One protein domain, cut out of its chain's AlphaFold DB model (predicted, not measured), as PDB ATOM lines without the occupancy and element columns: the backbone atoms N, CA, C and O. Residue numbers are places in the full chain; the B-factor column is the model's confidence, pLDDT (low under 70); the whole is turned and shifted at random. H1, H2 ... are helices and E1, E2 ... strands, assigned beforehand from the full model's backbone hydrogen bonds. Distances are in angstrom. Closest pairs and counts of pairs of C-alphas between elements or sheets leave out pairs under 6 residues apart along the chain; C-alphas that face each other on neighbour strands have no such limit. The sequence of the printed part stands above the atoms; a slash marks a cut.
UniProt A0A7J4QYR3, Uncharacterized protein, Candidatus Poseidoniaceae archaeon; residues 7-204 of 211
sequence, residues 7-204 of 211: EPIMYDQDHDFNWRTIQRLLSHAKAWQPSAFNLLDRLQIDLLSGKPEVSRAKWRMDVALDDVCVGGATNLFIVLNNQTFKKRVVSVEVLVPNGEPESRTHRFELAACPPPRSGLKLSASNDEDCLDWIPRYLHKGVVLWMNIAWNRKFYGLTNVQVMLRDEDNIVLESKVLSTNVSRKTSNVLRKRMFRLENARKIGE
ATOM      1  N   GLU A   7     -14.939  31.159  48.095       78.50
ATOM      2  CA  GLU A   7     -15.076  32.205  49.128       78.50
ATOM      3  C   GLU A   7     -14.081  33.365  48.940       78.50
ATOM      4  O   GLU A   7     -14.531  34.508  48.841       78.50
ATOM      5  N   PRO A   8     -12.758  33.124  48.812       80.75
ATOM      6  CA  PRO A   8     -11.806  34.219  48.640       80.75
ATOM      7  C   PRO A   8     -12.005  34.983  47.326       80.75
ATOM      8  O   PRO A   8     -11.665  36.150  47.268       80.75
ATOM      9  N   ILE A   9     -12.581  34.365  46.290       83.50
ATOM     10  CA  ILE A   9     -12.858  35.029  45.005       83.50
ATOM     11  C   ILE A   9     -14.146  35.861  45.093       83.50
ATOM     12  O   ILE A   9     -14.223  36.968  44.573       83.50
ATOM     13  N   MET A  10     -15.175  35.329  45.757       83.50
ATOM     14  CA  MET A  10     -16.492  35.957  45.872       83.50
ATOM     15  C   MET A  10     -16.473  37.198  46.764       83.50
ATOM     16  O   MET A  10     -17.228  38.136  46.502       83.50
ATOM     17  N   TYR A  11     -15.635  37.197  47.803       86.25
ATOM     18  CA  TYR A  11     -15.594  38.255  48.815       86.25
ATOM     19  C   TYR A  11     -14.418  39.234  48.666       86.25
ATOM     20  O   TYR A  11     -14.294  40.155  49.471       86.25
ATOM     21  N   ASP A  12     -13.584  39.075  47.637       83.62
ATOM     22  CA  ASP A  12     -12.490  39.997  47.332       83.62
ATOM     23  C   ASP A  12     -12.934  41.085  46.340       83.62
ATOM     24  O   ASP A  12     -13.507  40.812  45.282       83.62
ATOM     25  N   GLN A  13     -12.671  42.344  46.691       81.75
ATOM     26  CA  GLN A  13     -13.014  43.503  45.867       81.75
ATOM     27  C   GLN A  13     -12.173  43.599  44.598       81.75
ATOM     28  O   GLN A  13     -12.684  44.091  43.589       81.75
ATOM     29  N   ASP A  14     -10.944  43.082  44.630       82.56
ATOM     30  CA  ASP A  14      -9.988  43.195  43.529       82.56
ATOM     31  C   ASP A  14     -10.218  42.141  42.432       82.56
ATOM     32  O   ASP A  14      -9.662  42.238  41.339       82.56
ATOM     33  N   HIS A  15     -11.070  41.141  42.685       84.75
ATOM     34  CA  HIS A  15     -11.412  40.114  41.704       84.75
ATOM     35  C   HIS A  15     -12.542  40.551  40.760       84.75
ATOM     36  O   HIS A  15     -13.636  40.918  41.190       84.75
ATOM     37  N   ASP A  16     -12.338  40.376  39.451       82.50
ATOM     38  CA  ASP A  16     -13.330  40.714  38.417       82.50
ATOM     39  C   ASP A  16     -14.656  39.938  38.551       82.50
ATOM     40  O   ASP A  16     -15.722  40.448  38.202       82.50
ATOM     41  N   PHE A  17     -14.618  38.708  39.075       85.38
ATOM     42  CA  PHE A  17     -15.778  37.818  39.259       85.38
ATOM     43  C   PHE A  17     -16.169  37.641  40.733       85.38
ATOM     44  O   PHE A  17     -16.477  36.536  41.178       85.38
ATOM     45  N   ASN A  18     -16.156  38.727  41.498       88.56
ATOM     46  CA  ASN A  18     -16.680  38.734  42.856       88.56
ATOM     47  C   ASN A  18     -18.222  38.699  42.920       88.56
ATOM     48  O   ASN A  18     -18.936  38.778  41.915       88.56
ATOM     49  N   TRP A  19     -18.759  38.590  44.139       89.19
ATOM     50  CA  TRP A  19     -20.198  38.526  44.407       89.19
ATOM     51  C   TRP A  19     -20.972  39.622  43.669       89.19
ATOM     52  O   TRP A  19     -21.978  39.368  43.006       89.19
ATOM     53  N   ARG A  20     -20.474  40.855  43.750       90.00
ATOM     54  CA  ARG A  20     -21.123  42.039  43.200       90.00
ATOM     55  C   ARG A  20     -21.211  41.995  41.679       90.00
ATOM     56  O   ARG A  20     -22.264  42.296  41.110       90.00
ATOM     57  N   THR A  21     -20.118  41.634  41.010       89.44
ATOM     58  CA  THR A  21     -20.068  41.581  39.544       89.44
ATOM     59  C   THR A  21     -20.943  40.459  38.996       89.44
ATOM     60  O   THR A  21     -21.667  40.683  38.022       89.44
ATOM     61  N   ILE A  22     -21.001  39.309  39.675       90.38
ATOM     62  CA  ILE A  22     -21.915  38.208  39.341       90.38
ATOM     63  C   ILE A  22     -23.380  38.630  39.522       90.38
ATOM     64  O   ILE A  22     -24.186  38.460  38.605       90.38
ATOM     65  N   GLN A  23     -23.736  39.236  40.659       90.31
ATOM     66  CA  GLN A  23     -25.103  39.714  40.908       90.31
ATOM     67  C   GLN A  23     -25.535  40.766  39.879       90.31
ATOM     68  O   GLN A  23     -26.658  40.724  39.361       90.31
ATOM     69  N   ARG A  24     -24.628  41.681  39.518       90.94
ATOM     70  CA  ARG A  24     -24.851  42.655  38.447       90.94
ATOM     71  C   ARG A  24     -25.066  41.962  37.102       90.94
ATOM     72  O   ARG A  24     -26.016  42.314  36.405       90.94
ATOM     73  N   LEU A  25     -24.229  40.993  36.730       91.38
ATOM     74  CA  LEU A  25     -24.352  40.253  35.470       91.38
ATOM     75  C   LEU A  25     -25.711  39.547  35.367       91.38
ATOM     76  O   LEU A  25     -26.424  39.729  34.378       91.38
ATOM     77  N   LEU A  26     -26.099  38.808  36.408       91.25
ATOM     78  CA  LEU A  26     -27.392  38.122  36.482       91.25
ATOM     79  C   LEU A  26     -28.559  39.112  36.394       91.25
ATOM     80  O   LEU A  26     -29.522  38.885  35.661       91.25
ATOM     81  N   SER A  27     -28.452  40.251  37.077       90.62
ATOM     82  CA  SER A  27     -29.478  41.297  37.049       90.62
ATOM     83  C   SER A  27     -29.598  41.973  35.681       90.62
ATOM     84  O   SER A  27     -30.711  42.259  35.235       90.62
ATOM     85  N   HIS A  28     -28.484  42.185  34.970       91.25
ATOM     86  CA  HIS A  28     -28.501  42.664  33.581       91.25
ATOM     87  C   HIS A  28     -29.150  41.642  32.648       91.25
ATOM     88  O   HIS A  28     -30.007  42.016  31.848       91.25
ATOM     89  N   ALA A  29     -28.810  40.358  32.781       91.31
ATOM     90  CA  ALA A  29     -29.439  39.293  32.003       91.31
ATOM     91  C   ALA A  29     -30.962  39.242  32.243       91.31
ATOM     92  O   ALA A  29     -31.739  39.221  31.283       91.31
ATOM     93  N   LYS A  30     -31.400  39.343  33.506       90.69
ATOM     94  CA  LYS A  30     -32.823  39.414  33.883       90.69
ATOM     95  C   LYS A  30     -33.524  40.659  33.339       90.69
ATOM     96  O   LYS A  30     -34.688  40.595  32.946       90.69
ATOM     97  N   ALA A  31     -32.835  41.797  33.283       88.56
ATOM     98  CA  ALA A  31     -33.377  43.022  32.701       88.56
ATOM     99  C   ALA A  31     -33.589  42.907  31.181       88.56
ATOM    100  O   ALA A  31     -34.567  43.456  30.659       88.56
ATOM    101  N   TRP A  32     -32.698  42.193  30.487       86.50
ATOM    102  CA  TRP A  32     -32.770  41.969  29.044       86.50
ATOM    103  C   TRP A  32     -33.846  40.968  28.644       86.50
ATOM    104  O   TRP A  32     -34.616  41.263  27.729       86.50
ATOM    105  N   GLN A  33     -33.914  39.825  29.332       88.00
ATOM    106  CA  GLN A  33     -34.861  38.760  29.018       88.00
ATOM    107  C   GLN A  33     -35.682  38.340  30.249       88.00
ATOM    108  O   GLN A  33     -35.475  37.259  30.801       88.00
ATOM    109  N   PRO A  34     -36.629  39.176  30.704       88.44
ATOM    110  CA  PRO A  34     -37.388  38.910  31.925       88.44
ATOM    111  C   PRO A  34     -38.226  37.630  31.830       88.44
ATOM    112  O   PRO A  34     -38.328  36.898  32.810       88.44
ATOM    113  N   SER A  35     -38.783  37.328  30.654       89.75
ATOM    114  CA  SER A  35     -39.655  36.168  30.449       89.75
ATOM    115  C   SER A  35     -38.952  34.836  30.723       89.75
ATOM    116  O   SER A  35     -39.542  33.961  31.353       89.75
ATOM    117  N   ALA A  36     -37.675  34.700  30.356       90.38
ATOM    118  CA  ALA A  36     -36.895  33.502  30.670       90.38
ATOM    119  C   ALA A  36     -36.657  33.354  32.185       90.38
ATOM    120  O   ALA A  36     -36.863  32.279  32.745       90.38
ATOM    121  N   PHE A  37     -36.295  34.441  32.873       91.81
ATOM    122  CA  PHE A  37     -36.078  34.414  34.324       91.81
ATOM    123  C   PHE A  37     -37.375  34.182  35.104       91.81
ATOM    124  O   PHE A  37     -37.350  33.497  36.119       91.81
ATOM    125  N   ASN A  38     -38.522  34.645  34.601       91.88
ATOM    126  CA  ASN A  38     -39.823  34.349  35.204       91.88
ATOM    127  C   ASN A  38     -40.148  32.843  35.208       91.88
ATOM    128  O   ASN A  38     -40.953  32.400  36.026       91.88
ATOM    129  N   LEU A  39     -39.584  32.050  34.289       92.88
ATOM    130  CA  LEU A  39     -39.739  30.588  34.292       92.88
ATOM    131  C   LEU A  39     -38.883  29.943  35.383       92.88
ATOM    132  O   LEU A  39     -39.354  29.044  36.071       92.88
ATOM    133  N   LEU A  40     -37.659  30.440  35.573       91.81
ATOM    134  CA  LEU A  40     -36.776  30.003  36.655       91.81
ATOM    135  C   LEU A  40     -37.361  30.351  38.026       91.81
ATOM    136  O   LEU A  40     -37.435  29.483  38.891       91.81
ATOM    137  N   ASP A  41     -37.840  31.585  38.196       92.00
ATOM    138  CA  ASP A  41     -38.468  32.046  39.437       92.00
ATOM    139  C   ASP A  41     -39.709  31.187  39.763       92.00
ATOM    140  O   ASP A  41     -39.891  30.754  40.902       92.00
ATOM    141  N   ARG A  42     -40.547  30.870  38.761       92.50
ATOM    142  CA  ARG A  42     -41.703  29.970  38.936       92.50
ATOM    143  C   ARG A  42     -41.286  28.551  39.302       92.50
ATOM    144  O   ARG A  42     -41.862  27.984  40.223       92.50
ATOM    145  N   LEU A  43     -40.269  27.994  38.642       91.75
ATOM    146  CA  LEU A  43     -39.723  26.683  38.995       91.75
ATOM    147  C   LEU A  43     -39.225  26.655  40.446       91.75
ATOM    148  O   LEU A  43     -39.533  25.717  41.176       91.75
ATOM    149  N   GLN A  44     -38.501  27.688  40.879       91.56
ATOM    150  CA  GLN A  44     -38.038  27.808  42.258       91.56
ATOM    151  C   GLN A  44     -39.218  27.826  43.238       91.56
ATOM    152  O   GLN A  44     -39.218  27.076  44.212       91.56
ATOM    153  N   ILE A  45     -40.247  28.638  42.974       90.94
ATOM    154  CA  ILE A  45     -41.456  28.710  43.811       90.94
ATOM    155  C   ILE A  45     -42.173  27.356  43.866       90.94
ATOM    156  O   ILE A  45     -42.603  26.930  44.940       90.94
ATOM    157  N   ASP A  46     -42.283  26.654  42.741       88.38
ATOM    158  CA  ASP A  46     -42.912  25.335  42.681       88.38
ATOM    159  C   ASP A  46     -42.165  24.315  43.554       88.38
ATOM    160  O   ASP A  46     -42.788  23.604  44.347       88.38
ATOM    161  N   LEU A  47     -40.832  24.294  43.466       88.69
ATOM    162  CA  LEU A  47     -39.971  23.414  44.259       88.69
ATOM    163  C   LEU A  47     -40.031  23.734  45.758       88.69
ATOM    164  O   LEU A  47     -40.108  22.819  46.578       88.69
ATOM    165  N   LEU A  48     -40.041  25.021  46.122       89.00
ATOM    166  CA  LEU A  48     -40.155  25.464  47.515       89.00
ATOM    167  C   LEU A  48     -41.536  25.152  48.101       89.00
ATOM    168  O   LEU A  48     -41.653  24.709  49.240       89.00
ATOM    169  N   SER A  49     -42.597  25.382  47.323       84.31
ATOM    170  CA  SER A  49     -43.972  25.201  47.793       84.31
ATOM    171  C   SER A  49     -44.365  23.732  47.945       84.31
ATOM    172  O   SER A  49     -45.236  23.417  48.754       84.31
ATOM    173  N   GLY A  50     -43.755  22.827  47.169       74.94
ATOM    174  CA  GLY A  50     -44.042  21.394  47.230       74.94
ATOM    175  C   GLY A  50     -45.485  21.032  46.877       74.94
ATOM    176  O   GLY A  50     -45.970  19.981  47.304       74.94
ATOM    177  N   LYS A  51     -46.195  21.902  46.144       74.38
ATOM    178  CA  LYS A  51     -47.625  21.727  45.868       74.38
ATOM    179  C   LYS A  51     -47.894  20.371  45.199       74.38
ATOM    180  O   LYS A  51     -47.243  20.058  44.198       74.38
ATOM    181  N   PRO A  52     -48.885  19.590  45.682       62.66
ATOM    182  CA  PRO A  52     -49.213  18.277  45.126       62.66
ATOM    183  C   PRO A  52     -49.538  18.310  43.634       62.66
ATOM    184  O   PRO A  52     -49.263  17.353  42.925       62.66
ATOM    185  N   GLU A  53     -50.107  19.411  43.152       63.75
ATOM    186  CA  GLU A  53     -50.444  19.610  41.740       63.75
ATOM    187  C   GLU A  53     -49.199  19.593  40.847       63.75
ATOM    188  O   GLU A  53     -49.241  19.024  39.763       63.75
ATOM    189  N   VAL A  54     -48.074  20.136  41.325       68.25
ATOM    190  CA  VAL A  54     -46.810  20.187  40.572       68.25
ATOM    191  C   VAL A  54     -45.947  18.949  40.818       68.25
ATOM    192  O   VAL A  54     -45.202  18.537  39.935       68.25
ATOM    193  N   SER A  55     -46.041  18.329  41.999       67.56
ATOM    194  CA  SER A  55     -45.276  17.117  42.326       67.56
ATOM    195  C   SER A  55     -45.951  15.813  41.889       67.56
ATOM    196  O   SER A  55     -45.284  14.786  41.783       67.56
ATOM    197  N   ARG A  56     -47.263  15.813  41.623       74.25
ATOM    198  CA  ARG A  56     -47.997  14.629  41.131       74.25
ATOM    199  C   ARG A  56     -48.324  14.696  39.646       74.25
ATOM    200  O   ARG A  56     -48.756  13.685  39.087       74.25
ATOM    201  N   ALA A  57     -48.134  15.847  39.005       83.81
ATOM    202  CA  ALA A  57     -48.248  15.932  37.561       83.81
ATOM    203  C   ALA A  57     -47.198  15.029  36.898       83.81
ATOM    204  O   ALA A  57     -46.075  14.860  37.367       83.81
ATOM    205  N   LYS A  58     -47.584  14.392  35.790       89.38
ATOM    206  CA  LYS A  58     -46.650  13.610  34.961       89.38
ATOM    207  C   LYS A  58     -45.773  14.512  34.095       89.38
ATOM    208  O   LYS A  58     -44.721  14.084  33.623       89.38
ATOM    209  N   TRP A  59     -46.225  15.742  33.892       91.06
ATOM    210  CA  TRP A  59     -45.642  16.727  33.005       91.06
ATOM    211  C   TRP A  59     -45.635  18.069  33.700       91.06
ATOM    212  O   TRP A  59     -46.606  18.440  34.356       91.06
ATOM    213  N   ARG A  60     -44.552  18.805  33.498       91.75
ATOM    214  CA  ARG A  60     -44.495  20.215  33.837       91.75
ATOM    215  C   ARG A  60     -44.189  20.980  32.560       91.75
ATOM    216  O   ARG A  60     -43.043  20.966  32.113       91.75
ATOM    217  N   MET A  61     -45.199  21.633  31.993       94.06
ATOM    218  CA  MET A  61     -45.010  22.631  30.945       94.06
ATOM    219  C   MET A  61     -45.141  24.030  31.546       94.06
ATOM    220  O   MET A  61     -46.142  24.381  32.172       94.06
ATOM    221  N   ASP A  62     -44.133  24.866  31.347       94.06
ATOM    222  CA  ASP A  62     -44.201  26.279  31.683       94.06
ATOM    223  C   ASP A  62     -43.923  27.140  30.472       94.06
ATOM    224  O   ASP A  62     -43.105  26.797  29.626       94.06
ATOM    225  N   VAL A  63     -44.626  28.261  30.393       95.12
ATOM    226  CA  VAL A  63     -44.563  29.138  29.230       95.12
ATOM    227  C   VAL A  63     -44.484  30.583  29.696       95.12
ATOM    228  O   VAL A  63     -45.137  30.982  30.669       95.12
ATOM    229  N   ALA A  64     -43.638  31.363  29.033       95.06
ATOM    230  CA  ALA A  64     -43.498  32.790  29.258       95.06
ATOM    231  C   ALA A  64     -43.470  33.536  27.930       95.06
ATOM    232  O   ALA A  64     -42.782  33.144  26.987       95.06
ATOM    233  N   LEU A  65     -44.210  34.635  27.911       92.56
ATOM    234  CA  LEU A  65     -44.340  35.569  26.812       92.56
ATOM    235  C   LEU A  65     -44.362  36.971  27.418       92.56
ATOM    236  O   LEU A  65     -44.951  37.166  28.482       92.56
ATOM    237  N   ASP A  66     -43.743  37.941  26.753       87.88
ATOM    238  CA  ASP A  66     -43.810  39.326  27.218       87.88
ATOM    239  C   ASP A  66     -45.243  39.876  27.073       87.88
ATOM    240  O   ASP A  66     -45.835  39.798  25.994       87.88
ATOM    241  N   ASP A  67     -45.775  40.515  28.121       84.81
ATOM    242  CA  ASP A  67     -47.136  41.094  28.143       84.81
ATOM    243  C   ASP A  67     -47.363  42.160  27.058       84.81
ATOM    244  O   ASP A  67     -48.495  42.445  26.662       84.81
ATOM    245  N   VAL A  68     -46.281  42.799  26.605       86.06
ATOM    246  CA  VAL A  68     -46.308  43.839  25.577       86.06
ATOM    247  C   VAL A  68     -45.265  43.529  24.516       86.06
ATOM    248  O   VAL A  68     -44.062  43.571  24.771       86.06
ATOM    249  N   CYS A  69     -45.745  43.300  23.301       85.00
ATOM    250  CA  CYS A  69     -44.938  43.096  22.113       85.00
ATOM    251  C   CYS A  69     -44.727  44.443  21.407       85.00
ATOM    252  O   CYS A  69     -45.679  45.077  20.942       85.00
ATOM    253  N   VAL A  70     -43.478  44.906  21.344       80.94
ATOM    254  CA  VAL A  70     -43.128  46.204  20.756       80.94
ATOM    255  C   VAL A  70     -42.540  46.006  19.370       80.94
ATOM    256  O   VAL A  70     -41.573  45.274  19.196       80.94
ATOM    257  N   GLY A  71     -43.104  46.693  18.377       76.75
ATOM    258  CA  GLY A  71     -42.633  46.573  16.993       76.75
ATOM    259  C   GLY A  71     -43.064  45.273  16.308       76.75
ATOM    260  O   GLY A  71     -42.591  44.983  15.212       76.75
ATOM    261  N   GLY A  72     -43.979  44.529  16.931       82.50
ATOM    262  CA  GLY A  72     -44.593  43.341  16.354       82.50
ATOM    263  C   GLY A  72     -43.828  42.046  16.591       82.50
ATOM    264  O   GLY A  72     -44.368  41.024  16.223       82.50
ATOM    265  N   ALA A  73     -42.651  42.031  17.225       87.50
ATOM    266  CA  ALA A  73     -41.930  40.792  17.539       87.50
ATOM    267  C   ALA A  73     -41.708  40.605  19.047       87.50
ATOM    268  O   ALA A  73     -41.474  41.570  19.780       87.50
ATOM    269  N   THR A  74     -41.761  39.357  19.505       89.69
ATOM    270  CA  THR A  74     -41.532  38.986  20.905       89.69
ATOM    271  C   THR A  74     -40.954  37.575  21.021       89.69
ATOM    272  O   THR A  74     -40.938  36.802  20.061       89.69
ATOM    273  N   ASN A  75     -40.461  37.250  22.213       91.75
ATOM    274  CA  ASN A  75     -39.883  35.954  22.528       91.75
ATOM    275  C   ASN A  75     -40.898  35.104  23.289       91.75
ATOM    276  O   ASN A  75     -41.428  35.536  24.312       91.75
ATOM    277  N   LEU A  76     -41.104  33.880  22.817       94.31
ATOM    278  CA  LEU A  76     -41.830  32.845  23.532       94.31
ATOM    279  C   LEU A  76     -40.825  31.827  24.073       94.31
ATOM    280  O   LEU A  76     -40.037  31.252  23.316       94.31
ATOM    281  N   PHE A  77     -40.878  31.603  25.381       95.81
ATOM    282  CA  PHE A  77     -40.096  30.584  26.067       95.81
ATOM    283  C   PHE A  77     -41.015  29.494  26.583       95.81
ATOM    284  O   PHE A  77     -42.016  29.788  27.236       95.81
ATOM    285  N   ILE A  78     -40.652  28.246  26.318       95.25
ATOM    286  CA  ILE A  78     -41.367  27.065  26.791       95.25
ATOM    287  C   ILE A  78     -40.352  26.166  27.491       95.25
ATOM    288  O   ILE A  78     -39.338  25.796  26.902       95.25
ATOM    289  N   VAL A  79     -40.618  25.824  28.747       95.06
ATOM    290  CA  VAL A  79     -39.841  24.862  29.535       95.06
ATOM    291  C   VAL A  79     -40.695  23.625  29.726       95.06
ATOM    292  O   VAL A  79     -41.850  23.718  30.140       95.06
ATOM    293  N   LEU A  80     -40.124  22.467  29.419       94.75
ATOM    294  CA  LEU A  80     -40.814  21.194  29.497       94.75
ATOM    295  C   LEU A  80     -39.990  20.184  30.286       94.75
ATOM    296  O   LEU A  80     -38.823  19.935  29.979       94.75
ATOM    297  N   ASN A  81     -40.624  19.558  31.272       94.06
ATOM    298  CA  ASN A  81     -40.022  18.502  32.071       94.06
ATOM    299  C   ASN A  81     -40.922  17.268  32.111       94.06
ATOM    300  O   ASN A  81     -42.114  17.342  32.418       94.06
ATOM    301  N   ASN A  82     -40.309  16.117  31.843       94.25
ATOM    302  CA  ASN A  82     -40.926  14.812  32.021       94.25
ATOM    303  C   ASN A  82     -40.778  14.387  33.486       94.25
ATOM    304  O   ASN A  82     -39.718  13.922  33.904       94.25
ATOM    305  N   GLN A  83     -41.854  14.538  34.251       91.56
ATOM    306  CA  GLN A  83     -41.914  14.200  35.674       91.56
ATOM    307  C   GLN A  83     -42.202  12.712  35.928       91.56
ATOM    308  O   GLN A  83     -42.383  12.284  37.067       91.56
ATOM    309  N   THR A  84     -42.210  11.887  34.878       91.62
ATOM    310  CA  THR A  84     -42.334  10.433  35.004       91.62
ATOM    311  C   THR A  84     -40.979   9.756  35.236       91.62
ATOM    312  O   THR A  84     -39.913  10.367  35.173       91.62
ATOM    313  N   PHE A  85     -41.016   8.445  35.490       91.88
ATOM    314  CA  PHE A  85     -39.830   7.615  35.728       91.88
ATOM    315  C   PHE A  85     -39.236   6.993  34.457       91.88
ATOM    316  O   PHE A  85     -38.269   6.240  34.537       91.88
ATOM    317  N   LYS A  86     -39.815   7.262  33.281       93.62
ATOM    318  CA  LYS A  86     -39.374   6.684  32.005       93.62
ATOM    319  C   LYS A  86     -39.173   7.782  30.977       93.62
ATOM    320  O   LYS A  86     -39.839   8.809  31.039       93.62
ATOM    321  N   LYS A  87     -38.278   7.550  30.017       93.31
ATOM    322  CA  LYS A  87     -38.182   8.411  28.836       93.31
ATOM    323  C   LYS A  87     -39.506   8.392  28.075       93.31
ATOM    324  O   LYS A  87     -40.186   7.364  28.049       93.31
ATOM    325  N   ARG A  88     -39.879   9.534  27.513       93.75
ATOM    326  CA  ARG A  88     -41.140   9.731  26.793       93.75
ATOM    327  C   ARG A  88     -40.919  10.712  25.656       93.75
ATOM    328  O   ARG A  88     -40.154  11.665  25.828       93.75
ATOM    329  N   VAL A  89     -41.604  10.497  24.540       94.19
ATOM    330  CA  VAL A  89     -41.638  11.453  23.438       94.19
ATOM    331  C   VAL A  89     -42.941  12.240  23.509       94.19
ATOM    332  O   VAL A  89     -43.990  11.703  23.846       94.19
ATOM    333  N   VAL A  90     -42.868  13.536  23.244       94.44
ATOM    334  CA  VAL A  90     -44.025  14.441  23.228       94.44
ATOM    335  C   VAL A  90     -43.850  15.485  22.145       94.44
ATOM    336  O   VAL A  90     -42.736  15.746  21.685       94.44
ATOM    337  N   SER A  91     -44.960  16.098  21.760       95.81
ATOM    338  CA  SER A  91     -44.996  17.172  20.779       95.81
ATOM    339  C   SER A  91     -45.531  18.445  21.421       95.81
ATOM    340  O   SER A  91     -46.559  18.426  22.091       95.81
ATOM    341  N   VAL A  92     -44.835  19.556  21.212       96.25
ATOM    342  CA  VAL A  92     -45.291  20.894  21.590       96.25
ATOM    343  C   VAL A  92     -45.771  21.595  20.333       96.25
ATOM    344  O   VAL A  92     -44.995  21.806  19.404       96.25
ATOM    345  N   GLU A  93     -47.047  21.944  20.306       95.69
ATOM    346  CA  GLU A  93     -47.689  22.705  19.244       95.69
ATOM    347  C   GLU A  93     -47.909  24.139  19.725       95.69
ATOM    348  O   GLU A  93     -48.498  24.367  20.781       95.69
ATOM    349  N   VAL A  94     -47.410  25.109  18.965       96.38
ATOM    350  CA  VAL A  94     -47.601  26.534  19.232       96.38
ATOM    351  C   VAL A  94     -48.444  27.124  18.123       96.38
ATOM    352  O   VAL A  94     -48.062  27.044  16.961       96.38
ATOM    353  N   LEU A  95     -49.555  27.747  18.501       95.44
ATOM    354  CA  LEU A  95     -50.462  28.459  17.617       95.44
ATOM    355  C   LEU A  95     -50.377  29.958  17.918       95.44
ATOM    356  O   LEU A  95     -50.614  30.395  19.050       95.44
ATOM    357  N   VAL A  96     -50.056  30.743  16.893       94.75
ATOM    358  CA  VAL A  96     -49.946  32.204  16.950       94.75
ATOM    359  C   VAL A  96     -50.915  32.808  15.926       94.75
ATOM    360  O   VAL A  96     -50.544  33.057  14.779       94.75
ATOM    361  N   PRO A  97     -52.171  33.080  16.315       90.06
ATOM    362  CA  PRO A  97     -53.158  33.694  15.437       90.06
ATOM    363  C   PRO A  97     -52.645  35.012  14.846       90.06
ATOM    364  O   PRO A  97     -52.201  35.906  15.579       90.06
ATOM    365  N   ASN A  98     -52.738  35.139  13.519       88.50
ATOM    366  CA  ASN A  98     -52.282  36.301  12.742       88.50
ATOM    367  C   ASN A  98     -50.788  36.647  12.908       88.50
ATOM    368  O   ASN A  98     -50.373  37.765  12.579       88.50
ATOM    369  N   GLY A  99     -49.999  35.723  13.457       89.25
ATOM    370  CA  GLY A  99     -48.562  35.855  13.627       89.25
ATOM    371  C   GLY A  99     -47.793  34.816  12.820       89.25
ATOM    372  O   GLY A  99     -48.358  33.911  12.217       89.25
ATOM    373  N   GLU A 100     -46.479  34.969  12.816       90.00
ATOM    374  CA  GLU A 100     -45.514  34.085  12.191       90.00
ATOM    375  C   GLU A 100     -44.586  33.520  13.280       90.00
ATOM    376  O   GLU A 100     -44.008  34.297  14.050       90.00
ATOM    377  N   PRO A 101     -44.415  32.187  13.357       89.69
ATOM    378  CA  PRO A 101     -45.151  31.173  12.594       89.69
ATOM    379  C   PRO A 101     -46.619  31.070  13.047       89.69
ATOM    380  O   PRO A 101     -46.885  31.140  14.242       89.69
ATOM    381  N   GLU A 102     -47.551  30.851  12.112       90.06
ATOM    382  CA  GLU A 102     -48.985  30.712  12.432       90.06
ATOM    383  C   GLU A 102     -49.247  29.478  13.301       90.06
ATOM    384  O   GLU A 102     -49.911  29.560  14.332       90.06
ATOM    385  N   SER A 103     -48.666  28.342  12.916       92.56
ATOM    386  CA  SER A 103     -48.586  27.145  13.744       92.56
ATOM    387  C   SER A 103     -47.215  26.505  13.590       92.56
ATOM    388  O   SER A 103     -46.639  26.479  12.497       92.56
ATOM    389  N   ARG A 104     -46.664  25.997  14.691       93.69
ATOM    390  CA  ARG A 104     -45.406  25.258  14.684       93.69
ATOM    391  C   ARG A 104     -45.429  24.131  15.700       93.69
ATOM    392  O   ARG A 104     -45.621  24.362  16.890       93.69
ATOM    393  N   THR A 105     -45.147  22.922  15.230       94.25
ATOM    394  CA  THR A 105     -45.053  21.728  16.073       94.25
ATOM    395  C   THR A 105     -43.603  21.274  16.192       94.25
ATOM    396  O   THR A 105     -42.887  21.171  15.197       94.25
ATOM    397  N   HIS A 106     -43.170  20.975  17.414       94.25
ATOM    398  CA  HIS A 106     -41.850  20.439  17.717       94.25
ATOM    399  C   HIS A 106     -41.970  19.146  18.515       94.25
ATOM    400  O   HIS A 106     -42.630  19.120  19.550       94.25
ATOM    401  N   ARG A 107     -41.301  18.088  18.057       94.62
ATOM    402  CA  ARG A 107     -41.250  16.793  18.741       94.62
ATOM    403  C   ARG A 107     -39.967  16.679  19.562       94.62
ATOM    404  O   ARG A 107     -38.889  16.974  19.050       94.62
ATOM    405  N   PHE A 108     -40.084  16.222  20.804       93.81
ATOM    406  CA  PHE A 108     -38.976  16.096  21.748       93.81
ATOM    407  C   PHE A 108     -38.988  14.740  22.445       93.81
ATOM    408  O   PHE A 108     -40.040  14.271  22.874       93.81
ATOM    409  N   GLU A 109     -37.810  14.152  22.628       93.38
ATOM    410  CA  GLU A 109     -37.600  13.038  23.551       93.38
ATOM    411  C   GLU A 109     -37.086  13.595  24.885       93.38
ATOM    412  O   GLU A 109     -36.029  14.224  24.930       93.38
ATOM    413  N   LEU A 110     -37.824  13.378  25.978       93.06
ATOM    414  CA  LEU A 110     -37.451  13.886  27.299       93.06
ATOM    415  C   LEU A 110     -36.983  12.783  28.241       93.06
ATOM    416  O   LEU A 110     -37.657  11.766  28.453       93.06
ATOM    417  N   ALA A 111     -35.850  13.050  28.891       93.81
ATOM    418  CA  ALA A 111     -35.323  12.225  29.965       93.81
ATOM    419  C   ALA A 111     -36.237  12.257  31.199       93.81
ATOM    420  O   ALA A 111     -36.863  13.266  31.511       93.81
ATOM    421  N   ALA A 112     -36.275  11.148  31.936       92.88
ATOM    422  CA  ALA A 112     -37.017  11.060  33.187       92.88
ATOM    423  C   ALA A 112     -36.429  12.003  34.253       92.88
ATOM    424  O   ALA A 112     -35.251  11.902  34.630       92.88
ATOM    425  N   CYS A 113     -37.268  12.893  34.773       91.69
ATOM    426  CA  CYS A 113     -36.950  13.837  35.833       91.69
ATOM    427  C   CYS A 113     -38.085  13.876  36.871       91.69
ATOM    428  O   CYS A 113     -38.809  14.869  36.949       91.69
ATOM    429  N   PRO A 114     -38.255  12.803  37.667       89.88
ATOM    430  CA  PRO A 114     -39.305  12.748  38.676       89.88
ATOM    431  C   PRO A 114     -39.140  13.881  39.703       89.88
ATOM    432  O   PRO A 114     -37.999  14.191  40.061       89.88
ATOM    433  N   PRO A 115     -40.245  14.491  40.166       88.44
ATOM    434  CA  PRO A 115     -40.232  15.633  41.073       88.44
ATOM    435  C   PRO A 115     -39.836  15.241  42.504       88.44
ATOM    436  O   PRO A 115     -39.888  14.056  42.858       88.44
ATOM    437  N   PRO A 116     -39.460  16.218  43.350       86.62
ATOM    438  CA  PRO A 116     -39.238  15.963  44.768       86.62
ATOM    439  C   PRO A 116     -40.546  15.530  45.450       86.62
ATOM    440  O   PRO A 116     -41.643  15.926  45.053       86.62
ATOM    441  N   ARG A 117     -40.434  14.692  46.490       80.81
ATOM    442  CA  ARG A 117     -41.596  14.120  47.202       80.81
ATOM    443  C   ARG A 117     -42.322  15.130  48.095       80.81
ATOM    444  O   ARG A 117     -43.489  14.927  48.419       80.81
ATOM    445  N   SER A 118     -41.633  16.190  48.498       82.56
ATOM    446  CA  SER A 118     -42.126  17.264  49.358       82.56
ATOM    447  C   SER A 118     -41.505  18.591  48.932       82.56
ATOM    448  O   SER A 118     -40.576  18.611  48.125       82.56
ATOM    449  N   GLY A 119     -42.006  19.694  49.492       82.31
ATOM    450  CA  GLY A 119     -41.368  20.998  49.329       82.31
ATOM    451  C   GLY A 119     -39.919  20.963  49.806       82.31
ATOM    452  O   GLY A 119     -39.607  20.327  50.819       82.31
ATOM    453  N   LEU A 120     -39.046  21.613  49.044       86.06
ATOM    454  CA  LEU A 120     -37.621  21.715  49.333       86.06
ATOM    455  C   LEU A 120     -37.328  22.980  50.139       86.06
ATOM    456  O   LEU A 120     -38.039  23.982  50.047       86.06
ATOM    457  N   LYS A 121     -36.240  22.956  50.908       86.19
ATOM    458  CA  LYS A 121     -35.677  24.181  51.488       86.19
ATOM    459  C   LYS A 121     -34.935  24.962  50.405       86.19
ATOM    460  O   LYS A 121     -34.491  24.391  49.411       86.19
ATOM    461  N   LEU A 122     -34.787  26.272  50.610       83.44
ATOM    462  CA  LEU A 122     -34.000  27.105  49.700       83.44
ATOM    463  C   LEU A 122     -32.534  26.673  49.686       83.44
ATOM    464  O   LEU A 122     -31.964  26.532  48.615       83.44
ATOM    465  N   SER A 123     -31.968  26.462  50.873       83.44
ATOM    466  CA  SER A 123     -30.661  25.844  51.033       83.44
ATOM    467  C   SER A 123     -30.674  24.904  52.230       83.44
ATOM    468  O   SER A 123     -31.244  25.236  53.277       83.44
ATOM    469  N   ALA A 124     -30.086  23.721  52.070       81.19
ATOM    470  CA  ALA A 124     -29.896  22.756  53.142       81.19
ATOM    471  C   ALA A 124     -28.462  22.218  53.114       81.19
ATOM    472  O   ALA A 124     -27.893  21.979  52.061       81.19
ATOM    473  N   SER A 125     -27.854  22.034  54.287       74.56
ATOM    474  CA  SER A 125     -26.442  21.633  54.370       74.56
ATOM    475  C   SER A 125     -26.206  20.158  54.039       74.56
ATOM    476  O   SER A 125     -25.126  19.808  53.575       74.56
ATOM    477  N   ASN A 126     -27.193  19.299  54.314       74.31
ATOM    478  CA  ASN A 126     -27.037  17.840  54.292       74.31
ATOM    479  C   ASN A 126     -28.094  17.107  53.444       74.31
ATOM    480  O   ASN A 126     -27.978  15.898  53.274       74.31
ATOM    481  N   ASP A 127     -29.106  17.819  52.942       81.06
ATOM    482  CA  ASP A 127     -30.199  17.271  52.131       81.06
ATOM    483  C   ASP A 127     -30.223  17.979  50.774       81.06
ATOM    484  O   ASP A 127     -29.788  19.125  50.687       81.06
ATOM    485  N   GLU A 128     -30.777  17.327  49.745       82.88
ATOM    486  CA  GLU A 128     -31.010  17.984  48.454       82.88
ATOM    487  C   GLU A 128     -31.912  19.213  48.641       82.88
ATOM    488  O   GLU A 128     -32.996  19.129  49.235       82.88
ATOM    489  N   ASP A 129     -31.486  20.349  48.098       87.69
ATOM    490  CA  ASP A 129     -32.203  21.615  48.212       87.69
ATOM    491  C   ASP A 129     -32.674  22.157  46.855       87.69
ATOM    492  O   ASP A 129     -32.524  21.546  45.794       87.69
ATOM    493  N   CYS A 130     -33.325  23.317  46.873       86.81
ATOM    494  CA  CYS A 130     -33.813  23.934  45.645       86.81
ATOM    495  C   CYS A 130     -32.675  24.261  44.651       86.81
ATOM    496  O   CYS A 130     -32.882  24.184  43.436       86.81
ATOM    497  N   LEU A 131     -31.474  24.582  45.144       87.25
ATOM    498  CA  LEU A 131     -30.305  24.901  44.323       87.25
ATOM    499  C   LEU A 131     -29.709  23.657  43.654       87.25
ATOM    500  O   LEU A 131     -29.168  23.786  42.559       87.25
ATOM    501  N   ASP A 132     -29.884  22.466  44.226       88.88
ATOM    502  CA  ASP A 132     -29.557  21.194  43.563       88.88
ATOM    503  C   ASP A 132     -30.589  20.816  42.487       88.88
ATOM    504  O   ASP A 132     -30.270  20.280  41.416       88.88
ATOM    505  N   TRP A 133     -31.863  21.102  42.758       90.00
ATOM    506  CA  TRP A 133     -32.974  20.666  41.916       90.00
ATOM    507  C   TRP A 133     -33.203  21.543  40.681       90.00
ATOM    508  O   TRP A 133     -33.540  21.004  39.621       90.00
ATOM    509  N   ILE A 134     -32.992  22.861  40.763       90.81
ATOM    510  CA  ILE A 134     -33.138  23.764  39.607       90.81
ATOM    511  C   ILE A 134     -32.218  23.343  38.440       90.81
ATOM    512  O   ILE A 134     -32.736  23.113  37.341       90.81
ATOM    513  N   PRO A 135     -30.893  23.156  38.627       91.00
ATOM    514  CA  PRO A 135     -29.999  22.713  37.557       91.00
ATOM    515  C   PRO A 135     -30.392  21.350  36.990       91.00
ATOM    516  O   PRO A 135     -30.327  21.142  35.780       91.00
ATOM    517  N   ARG A 136     -30.859  20.424  37.836       91.50
ATOM    518  CA  ARG A 136     -31.334  19.106  37.401       91.50
ATOM    519  C   ARG A 136     -32.539  19.213  36.466       91.50
ATOM    520  O   ARG A 136     -32.570  18.523  35.446       91.50
ATOM    521  N   TYR A 137     -33.502  20.073  36.793       92.00
ATOM    522  CA  TYR A 137     -34.659  20.351  35.940       92.00
ATOM    523  C   TYR A 137     -34.253  21.022  34.624       92.00
ATOM    524  O   TYR A 137     -34.778  20.658  33.575       92.00
ATOM    525  N   LEU A 138     -33.293  21.947  34.649       91.56
ATOM    526  CA  LEU A 138     -32.794  22.598  33.435       91.56
ATOM    527  C   LEU A 138     -32.009  21.643  32.531       91.56
ATOM    528  O   LEU A 138     -32.169  21.684  31.319       91.56
ATOM    529  N   HIS A 139     -31.197  20.760  33.112       91.50
ATOM    530  CA  HIS A 139     -30.384  19.803  32.366       91.50
ATOM    531  C   HIS A 139     -31.211  18.659  31.765       91.50
ATOM    532  O   HIS A 139     -30.946  18.221  30.649       91.50
ATOM    533  N   LYS A 140     -32.205  18.143  32.502       92.31
ATOM    534  CA  LYS A 140     -33.055  17.030  32.035       92.31
ATOM    535  C   LYS A 140     -34.289  17.483  31.254       92.31
ATOM    536  O   LYS A 140     -34.947  16.651  30.629       92.31
ATOM    537  N   GLY A 141     -34.646  18.757  31.365       91.81
ATOM    538  CA  GLY A 141     -35.745  19.365  30.634       91.81
ATOM    539  C   GLY A 141     -35.349  19.805  29.234       91.81
ATOM    540  O   GLY A 141     -34.192  19.737  28.828       91.81
ATOM    541  N   VAL A 142     -36.343  20.295  28.506       93.69
ATOM    542  CA  VAL A 142     -36.154  20.982  27.232       93.69
ATOM    543  C   VAL A 142     -36.571  22.432  27.410       93.69
ATOM    544  O   VAL A 142     -37.645  22.710  27.945       93.69
ATOM    545  N   VAL A 143     -35.730  23.351  26.935       93.31
ATOM    546  CA  VAL A 143     -36.055  24.775  26.837       93.31
ATOM    547  C   VAL A 143     -36.157  25.133  25.363       93.31
ATOM    548  O   VAL A 143     -35.165  25.105  24.637       93.31
ATOM    549  N   LEU A 144     -37.363  25.464  24.916       94.12
ATOM    550  CA  LEU A 144     -37.615  25.969  23.576       94.12
ATOM    551  C   LEU A 144     -37.714  27.490  23.633       94.12
ATOM    552  O   LEU A 144     -38.552  28.048  24.343       94.12
ATOM    553  N   TRP A 145     -36.869  28.148  22.851       94.06
ATOM    554  CA  TRP A 145     -36.947  29.576  22.596       94.06
ATOM    555  C   TRP A 145     -37.336  29.789  21.139       94.06
ATOM    556  O   TRP A 145     -36.636  29.343  20.228       94.06
ATOM    557  N   MET A 146     -38.457  30.471  20.922       92.31
ATOM    558  CA  MET A 146     -38.868  30.898  19.593       92.31
ATOM    559  C   MET A 146     -39.165  32.390  19.548       92.31
ATOM    560  O   MET A 146     -39.660  32.983  20.507       92.31
ATOM    561  N   ASN A 147     -38.883  32.976  18.392       91.75
ATOM    562  CA  ASN A 147     -39.350  34.308  18.056       91.75
ATOM    563  C   ASN A 147     -40.705  34.169  17.375       91.75
ATOM    564  O   ASN A 147     -40.845  33.372  16.446       91.75
ATOM    565  N   ILE A 148     -41.669  34.951  17.841       93.00
ATOM    566  CA  ILE A 148     -42.967  35.089  17.194       93.00
ATOM    567  C   ILE A 148     -43.146  36.546  16.794       93.00
ATOM    568  O   ILE A 148     -42.722  37.458  17.517       93.00
ATOM    569  N   ALA A 149     -43.747  36.771  15.635       91.94
ATOM    570  CA  ALA A 149     -43.959  38.110  15.122       91.94
ATOM    571  C   ALA A 149     -45.356  38.275  14.533       91.94
ATOM    572  O   ALA A 149     -45.892  37.369  13.920       91.94
ATOM    573  N   TRP A 150     -45.937  39.453  14.678       92.06
ATOM    574  CA  TRP A 150     -47.145  39.875  13.994       92.06
ATOM    575  C   TRP A 150     -46.791  40.884  12.916       92.06
ATOM    576  O   TRP A 150     -45.831  41.655  13.024       92.06
ATOM    577  N   ASN A 151     -47.623  40.917  11.880       86.56
ATOM    578  CA  ASN A 151     -47.513  41.921  10.837       86.56
ATOM    579  C   ASN A 151     -47.519  43.334  11.455       86.56
ATOM    580  O   ASN A 151     -48.311  43.634  12.347       86.56
ATOM    581  N   ARG A 152     -46.717  44.256  10.908       79.44
ATOM    582  CA  ARG A 152     -46.711  45.685  11.281       79.44
ATOM    583  C   ARG A 152     -48.060  46.396  11.086       79.44
ATOM    584  O   ARG A 152     -48.171  47.585  11.390       79.44
ATOM    585  N   LYS A 153     -49.085  45.751  10.542       83.44
ATOM    586  CA  LYS A 153     -50.457  46.277  10.484       83.44
ATOM    587  C   LYS A 153     -51.334  45.813  11.654       83.44
ATOM    588  O   LYS A 153     -52.362  46.437  11.888       83.44
ATOM    589  N   PHE A 154     -50.929  44.777  12.385       85.31
ATOM    590  CA  PHE A 154     -51.679  44.209  13.501       85.31
ATOM    591  C   PHE A 154     -51.410  44.969  14.808       85.31
ATOM    592  O   PHE A 154     -50.260  45.270  15.131       85.31
ATOM    593  N   TYR A 155     -52.478  45.268  15.554       86.06
ATOM    594  CA  TYR A 155     -52.446  45.982  16.832       86.06
ATOM    595  C   TYR A 155     -53.518  45.452  17.771       86.06
ATOM    596  O   TYR A 155     -54.633  45.183  17.333       86.06
ATOM    597  N   GLY A 156     -53.197  45.401  19.063       88.50
ATOM    598  CA  GLY A 156     -54.140  45.034  20.114       88.50
ATOM    599  C   GLY A 156     -53.775  43.744  20.839       88.50
ATOM    600  O   GLY A 156     -52.671  43.213  20.704       88.50
ATOM    601  N   LEU A 157     -54.718  43.278  21.656       90.94
ATOM    602  CA  LEU A 157     -54.571  42.058  22.437       90.94
ATOM    603  C   LEU A 157     -54.669  40.836  21.520       90.94
ATOM    604  O   LEU A 157     -55.592  40.726  20.716       90.94
ATOM    605  N   THR A 158     -53.735  39.910  21.674       92.50
ATOM    606  CA  THR A 158     -53.730  38.627  20.979       92.50
ATOM    607  C   THR A 158     -53.350  37.516  21.943       92.50
ATOM    608  O   THR A 158     -52.697  37.760  22.960       92.50
ATOM    609  N   ASN A 159     -53.774  36.301  21.619       94.06
ATOM    610  CA  ASN A 159     -53.551  35.121  22.434       94.06
ATOM    611  C   ASN A 159     -52.659  34.145  21.680       94.06
ATOM    612  O   ASN A 159     -52.937  33.815  20.534       94.06
ATOM    613  N   VAL A 160     -51.619  33.662  22.342       94.56
ATOM    614  CA  VAL A 160     -50.754  32.582  21.881       94.56
ATOM    615  C   VAL A 160     -51.146  31.329  22.636       94.56
ATOM    616  O   VAL A 160     -51.213  31.343  23.866       94.56
ATOM    617  N   GLN A 161     -51.396  30.245  21.914       96.50
ATOM    618  CA  GLN A 161     -51.728  28.964  22.519       96.50
ATOM    619  C   GLN A 161     -50.552  28.003  22.373       96.50
ATOM    620  O   GLN A 161     -49.955  27.887  21.307       96.50
ATOM    621  N   VAL A 162     -50.226  27.312  23.459       96.62
ATOM    622  CA  VAL A 162     -49.204  26.267  23.506       96.62
ATOM    623  C   VAL A 162     -49.853  24.994  24.014       96.62
ATOM    624  O   VAL A 162     -50.418  24.977  25.106       96.62
ATOM    625  N   MET A 163     -49.776  23.930  23.227       96.50
ATOM    626  CA  MET A 163     -50.364  22.631  23.526       96.50
ATOM    627  C   MET A 163     -49.269  21.578  23.618       96.50
ATOM    628  O   MET A 163     -48.422  21.466  22.735       96.50
ATOM    629  N   LEU A 164     -49.309  20.783  24.679       95.88
ATOM    630  CA  LEU A 164     -48.497  19.589  24.844       95.88
ATOM    631  C   LEU A 164     -49.329  18.377  24.436       95.88
ATOM    632  O   LEU A 164     -50.422  18.169  24.963       95.88
ATOM    633  N   ARG A 165     -48.796  17.563  23.529       95.50
ATOM    634  CA  ARG A 165     -49.403  16.317  23.063       95.50
ATOM    635  C   ARG A 165     -48.480  15.136  23.310       95.50
ATOM    636  O   ARG A 165     -47.258  15.283  23.255       95.50
ATOM    637  N   ASP A 166     -49.058  13.974  23.574       92.62
ATOM    638  CA  ASP A 166     -48.309  12.719  23.605       92.62
ATOM    639  C   ASP A 166     -48.049  12.157  22.194       92.62
ATOM    640  O   ASP A 166     -48.286  12.817  21.178       92.62
ATOM    641  N   GLU A 167     -47.497  10.945  22.138       90.00
ATOM    642  CA  GLU A 167     -47.170  10.240  20.891       90.00
ATOM    643  C   GLU A 167     -48.418   9.866  20.077       90.00
ATOM    644  O   GLU A 167     -48.335   9.785  18.852       90.00
ATOM    645  N   ASP A 168     -49.571   9.727  20.739       91.12
ATOM    646  CA  ASP A 168     -50.867   9.403  20.140       91.12
ATOM    647  C   ASP A 168     -51.659  10.672  19.750       91.12
ATOM    648  O   ASP A 168     -52.836  10.606  19.394       91.12
ATOM    649  N   ASN A 169     -51.012  11.848  19.793       88.31
ATOM    650  CA  ASN A 169     -51.589  13.179  19.566       88.31
ATOM    651  C   ASN A 169     -52.677  13.607  20.568       88.31
ATOM    652  O   ASN A 169     -53.378  14.605  20.331       88.31
ATOM    653  N   ILE A 170     -52.790  12.928  21.710       92.75
ATOM    654  CA  ILE A 170     -53.707  13.290  22.788       92.75
ATOM    655  C   ILE A 170     -53.148  14.512  23.515       92.75
ATOM    656  O   ILE A 170     -51.969  14.570  23.866       92.75
ATOM    657  N   VAL A 171     -54.001  15.511  23.745       93.44
ATOM    658  CA  VAL A 171     -53.619  16.734  24.460       93.44
ATOM    659  C   VAL A 171     -53.424  16.416  25.941       93.44
ATOM    660  O   VAL A 171     -54.368  16.050  26.637       93.44
ATOM    661  N   LEU A 172     -52.193  16.580  26.417       92.19
ATOM    662  CA  LEU A 172     -51.805  16.399  27.813       92.19
ATOM    663  C   LEU A 172     -52.024  17.678  28.627       92.19
ATOM    664  O   LEU A 172     -52.504  17.622  29.755       92.19
ATOM    665  N   GLU A 173     -51.650  18.826  28.060       92.44
ATOM    666  CA  GLU A 173     -51.742  20.135  28.707       92.44
ATOM    667  C   GLU A 173     -51.893  21.231  27.639       92.44
ATOM    668  O   GLU A 173     -51.370  21.104  26.533       92.44
ATOM    669  N   SER A 174     -52.600  22.320  27.947       93.81
ATOM    670  CA  SER A 174     -52.741  23.478  27.055       93.81
ATOM    671  C   SER A 174     -52.657  24.768  27.860       93.81
ATOM    672  O   SER A 174     -53.327  24.910  28.883       93.81
ATOM    673  N   LYS A 175     -51.862  25.729  27.386       94.62
ATOM    674  CA  LYS A 175     -51.712  27.060  27.979       94.62
ATOM    675  C   LYS A 175     -52.016  28.136  26.955       94.62
ATOM    676  O   LYS A 175     -51.583  28.054  25.811       94.62
ATOM    677  N   VAL A 176     -52.739  29.161  27.392       95.31
ATOM    678  CA  VAL A 176     -53.031  30.352  26.594       95.31
ATOM    679  C   VAL A 176     -52.363  31.540  27.267       95.31
ATOM    680  O   VAL A 176     -52.556  31.766  28.460       95.31
ATOM    681  N   LEU A 177     -51.554  32.275  26.511       94.19
ATOM    682  CA  LEU A 177     -50.862  33.475  26.959       94.19
ATOM    683  C   LEU A 177     -51.372  34.660  26.160       94.19
ATOM    684  O   LEU A 177     -51.465  34.584  24.939       94.19
ATOM    685  N   SER A 178     -51.659  35.765  26.831       92.38
ATOM    686  CA  SER A 178     -52.078  36.995  26.169       92.38
ATOM    687  C   SER A 178     -50.908  37.966  26.068       92.38
ATOM    688  O   SER A 178     -50.142  38.125  27.015       92.38
ATOM    689  N   THR A 179     -50.783  38.648  24.935       91.25
ATOM    690  CA  THR A 179     -49.846  39.763  24.765       91.25
ATOM    691  C   THR A 179     -50.521  40.903  24.019       91.25
ATOM    692  O   THR A 179     -51.428  40.693  23.213       91.25
ATOM    693  N   ASN A 180     -50.100  42.131  24.296       90.75
ATOM    694  CA  ASN A 180     -50.586  43.321  23.615       90.75
ATOM    695  C   ASN A 180     -49.561  43.798  22.582       90.75
ATOM    696  O   ASN A 180     -48.469  44.252  22.939       90.75
ATOM    697  N   VAL A 181     -49.921  43.727  21.300       89.00
ATOM    698  CA  VAL A 181     -49.086  44.203  20.195       89.00
ATOM    699  C   VAL A 181     -49.249  45.712  20.053       89.00
ATOM    700  O   VAL A 181     -50.310  46.219  19.678       89.00
ATOM    701  N   SER A 182     -48.170  46.442  20.341       83.94
ATOM    702  CA  SER A 182     -48.153  47.902  20.356       83.94
ATOM    703  C   SER A 182     -47.029  48.486  19.501       83.94
ATOM    704  O   SER A 182     -45.896  48.006  19.466       83.94
ATOM    705  N   ARG A 183     -47.338  49.613  18.850       73.00
ATOM    706  CA  ARG A 183     -46.363  50.492  18.181       73.00
ATOM    707  C   ARG A 183     -45.546  51.327  19.169       73.00
ATOM    708  O   ARG A 183     -44.479  51.816  18.816       73.00
ATOM    709  N   LYS A 184     -46.069  51.560  20.377       69.69
ATOM    710  CA  LYS A 184     -45.497  52.527  21.323       69.69
ATOM    711  C   LYS A 184     -44.392  51.881  22.154       69.69
ATOM    712  O   LYS A 184     -44.653  51.130  23.088       69.69
ATOM    713  N   THR A 185     -43.156  52.250  21.845       65.38
ATOM    714  CA  THR A 185     -41.928  51.757  22.488       65.38
ATOM    715  C   THR A 185     -41.680  52.367  23.876       65.38
ATOM    716  O   THR A 185     -40.958  51.787  24.686       65.38
ATOM    717  N   SER A 186     -42.272  53.532  24.179       66.25
ATOM    718  CA  SER A 186     -41.853  54.396  25.297       66.25
ATOM    719  C   SER A 186     -41.946  53.733  26.675       66.25
ATOM    720  O   SER A 186     -40.991  53.788  27.447       66.25
ATOM    721  N   ASN A 187     -43.056  53.059  26.989       74.00
ATOM    722  CA  ASN A 187     -43.261  52.480  28.322       74.00
ATOM    723  C   ASN A 187     -42.421  51.219  28.563       74.00
ATOM    724  O   ASN A 187     -41.907  51.026  29.665       74.00
ATOM    725  N   VAL A 188     -42.254  50.368  27.547       75.94
ATOM    726  CA  VAL A 188     -41.457  49.135  27.662       75.94
ATOM    727  C   VAL A 188     -39.972  49.465  27.765       75.94
ATOM    728  O   VAL A 188     -39.290  48.935  28.643       75.94
ATOM    729  N   LEU A 189     -39.483  50.404  26.945       77.44
ATOM    730  CA  LEU A 189     -38.107  50.888  27.050       77.44
ATOM    731  C   LEU A 189     -37.841  51.536  28.403       77.44
ATOM    732  O   LEU A 189     -36.835  51.214  29.023       77.44
ATOM    733  N   ARG A 190     -38.756  52.373  28.908       82.94
ATOM    734  CA  ARG A 190     -38.605  52.996  30.229       82.94
ATOM    735  C   ARG A 190     -38.500  51.955  31.344       82.94
ATOM    736  O   ARG A 190     -37.609  52.056  32.182       82.94
ATOM    737  N   LYS A 191     -39.356  50.924  31.336       84.25
ATOM    738  CA  LYS A 191     -39.272  49.810  32.298       84.25
ATOM    739  C   LYS A 191     -37.943  49.059  32.182       84.25
ATOM    740  O   LYS A 191     -37.349  48.726  33.204       84.25
ATOM    741  N   ARG A 192     -37.461  48.806  30.961       84.62
ATOM    742  CA  ARG A 192     -36.167  48.146  30.733       84.62
ATOM    743  C   ARG A 192     -35.004  49.003  31.235       84.62
ATOM    744  O   ARG A 192     -34.167  48.490  31.964       84.62
ATOM    745  N   MET A 193     -34.984  50.295  30.909       86.44
ATOM    746  CA  MET A 193     -33.968  51.238  31.389       86.44
ATOM    747  C   MET A 193     -33.936  51.288  32.915       86.44
ATOM    748  O   MET A 193     -32.862  51.176  33.491       86.44
ATOM    749  N   PHE A 194     -35.099  51.344  33.567       88.62
ATOM    750  CA  PHE A 194     -35.186  51.306  35.026       88.62
ATOM    751  C   PHE A 194     -34.602  50.011  35.620       88.62
ATOM    752  O   PHE A 194     -33.845  50.053  36.585       88.62
ATOM    753  N   ARG A 195     -34.888  48.846  35.017       88.19
ATOM    754  CA  ARG A 195     -34.286  47.566  35.443       88.19
ATOM    755  C   ARG A 195     -32.768  47.548  35.251       88.19
ATOM    756  O   ARG A 195     -32.061  47.071  36.131       88.19
ATOM    757  N   LEU A 196     -32.271  48.081  34.133       89.19
ATOM    758  CA  LEU A 196     -30.835  48.185  33.856       89.19
ATOM    759  C   LEU A 196     -30.132  49.148  34.822       89.19
ATOM    760  O   LEU A 196     -29.007  48.879  35.236       89.19
ATOM    761  N   GLU A 197     -30.782  50.249  35.198       89.38
ATOM    762  CA  GLU A 197     -30.273  51.190  36.198       89.38
ATOM    763  C   GLU A 197     -30.187  50.529  37.579       89.38
ATOM    764  O   GLU A 197     -29.146  50.590  38.226       89.38
ATOM    765  N   ASN A 198     -31.227  49.801  37.992       89.19
ATOM    766  CA  ASN A 198     -31.193  49.035  39.240       89.19
ATOM    767  C   ASN A 198     -30.100  47.957  39.219       89.19
ATOM    768  O   ASN A 198     -29.386  47.790  40.202       89.19
ATOM    769  N   ALA A 199     -29.903  47.275  38.087       88.69
ATOM    770  CA  ALA A 199     -28.810  46.318  37.928       88.69
ATOM    771  C   ALA A 199     -27.422  46.983  38.006       88.69
ATOM    772  O   ALA A 199     -26.468  46.360  38.465       88.69
ATOM    773  N   ARG A 200     -27.281  48.244  37.570       88.81
ATOM    774  CA  ARG A 200     -26.033  49.012  37.728       88.81
ATOM    775  C   ARG A 200     -25.754  49.353  39.186       88.81
ATOM    776  O   ARG A 200     -24.623  49.140  39.602       88.81
ATOM    777  N   LYS A 201     -26.775  49.764  39.948       89.56
ATOM    778  CA  LYS A 201     -26.653  50.066  41.388       89.56
ATOM    779  C   LYS A 201     -26.121  48.879  42.189       89.56
ATOM    780  O   LYS A 201     -25.330  49.070  43.097       89.56
ATOM    781  N   ILE A 202     -26.467  47.645  41.804       85.75
ATOM    782  CA  ILE A 202     -25.885  46.435  42.412       85.75
ATOM    783  C   ILE A 202     -24.362  46.421  42.257       85.75
ATOM    784  O   ILE A 202     -23.656  46.081  43.192       85.75
ATOM    785  N   GLY A 203     -23.848  46.855  41.103       79.50
ATOM    786  CA  GLY A 203     -22.416  47.000  40.842       79.50
ATOM    787  C   GLY A 203     -21.698  48.048  41.693       79.50
ATOM    788  O   GLY A 203     -20.474  48.064  41.687       79.50
ATOM    789  N   GLU A 204     -22.436  48.907  42.388       84.50
ATOM    790  CA  GLU A 204     -21.917  49.968  43.257       84.50
ATOM    791  C   GLU A 204     -22.041  49.597  44.743       84.50
ATOM    792  O   GLU A 204     -21.527  50.316  45.590       84.50
TER     793      GLU A 204
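Overview. This is residues 7 to 204 of the 211 residues of an uncharacterized protein of Candidatus Poseidoniaceae archaeon (UniProt A0A7J4QYR3). Two sheets of strands pack face to face as a sandwich with nearly aligned strands; the larger, E2 E8 E7 E4 E5, is curled like part of a barrel, and H3 and H5 pack on the sheet E1 E3 E6. From one end of the sandwich, H2 and H6 run side by side as an arm, with the short H1 near the first residue of H2. The printed part has 198 residues, with six named helices and eight named strands in the order H1 H2 H3 H4 E1 E2 E3 E4 E5 H5 E6 E7 E8 H6; the class is mixed, helices and strands. The sheet E2 E8 E7 E4 E5 is mixed, and E1 E3 E6 is antiparallel. The whole is only just compact, close to loose, with a radius of gyration of the C-alphas of 19.2 A, and flat, spanning 53 by 47 by 24 A.

Along the chain. H1 is residues 7 to 10, with C-alpha 7 at (-15.076, 32.205, 49.128). H2 is residues 19 to 32, 20.1 A long, and H3 is residues 34 to 49, 22.0 A long. H4, residues 52 to 55, comes before E1, residues 59 to 65, 19.9 A. E1 runs on into E2, residues 68 to 70, across a break of 2 residues, at 50 degrees. E3 is residues 73 to 82, 29.8 A, with C-alpha 73 at (-41.930, 40.792, 17.539). E4, residues 88 to 95, and E5, residues 103 to 110, form a hairpin. H5 is residues 130 to 140, 15.3 A, and E6 is residues 142 to 150, 25.6 A. E7, residues 156 to 165, 29.3 A, and E8, residues 171 to 182, 31.9 A, form another hairpin. H6, residues 186 to 202, is 24.7 A long, and C-alpha 202 is at (-25.885, 46.435, 42.412).

Arrangement. The sheet E2 E8 E7 E4 E5 is strongly twisted, with E2 and E5 as edge strands. E2 and E8 are parallel, with N 69 and O 180 2.9 A apart. E8 and E7 are antiparallel, with N 160 and O 177 within hydrogen-bond range at 2.8 A, and so are E7 and E4, N 93 and O 163 at 2.8 A, and E4 and E5, N 92 and O 106 at 2.8 A. The sheet E1 E3 E6 is strongly twisted too; E1 and E3 are antiparallel, with N 62 and O 79 within hydrogen-bond range at 2.8 A, and E3 and E6 are antiparallel, with N 76 and O 146 within hydrogen-bond range at 2.9 A. The two sheets form a sandwich, face to face, with 65 pairs of C-alphas within 10 A, their strands at 10 degrees. Residues 99 to 100 pair with residues 149 to 150 of E6, antiparallel. H3 and H5 are on one face of the sheet E1 E3 E6, two layers, helices on a sheet. H3 has a height over the sheet of 9.5 A and lies over E1; at 27 degrees on the local plane it runs only just along the strands. H3 and H5 touch at a steep tilt of 58 degrees, opposite ways, the closest C-alphas being those of Leu 47 and Cys 130, 6.3 A. H4 is close to H3 but not clearly touching, the closest C-alphas being those of Asp 46 and Val 54, 6.8 A. H2 and H6 touch at a shallow tilt of 7 degrees, opposite ways, with the C-alphas of Ser 27 and Ala 199 closest at 5.1 A. H6 only grazes the sheet E2 E8 E7 E4 E5, with its residues 186 to 189. H1 is close to H2 but not clearly touching, the C-alphas of Met 10 and Trp 19 being closest at 4.7 A. H1 is apart from H6. In H2 and H6 every O i to N i+4 pair is within hydrogen-bond range; H3 has 11 of 12 and H5 5 of 7, and H1 and H4 are too short for such a pair.

Size, cuts and confidence. The two C-alphas farthest apart are those of Asp 14 and Asp 168, 58.0 A. The printed part has no cut. The link from E5 to H5, residues 111 to 129, is long. The mean pLDDT of the printed part is 88.3, and residues 52 to 55 and 184 to 186 are under 70.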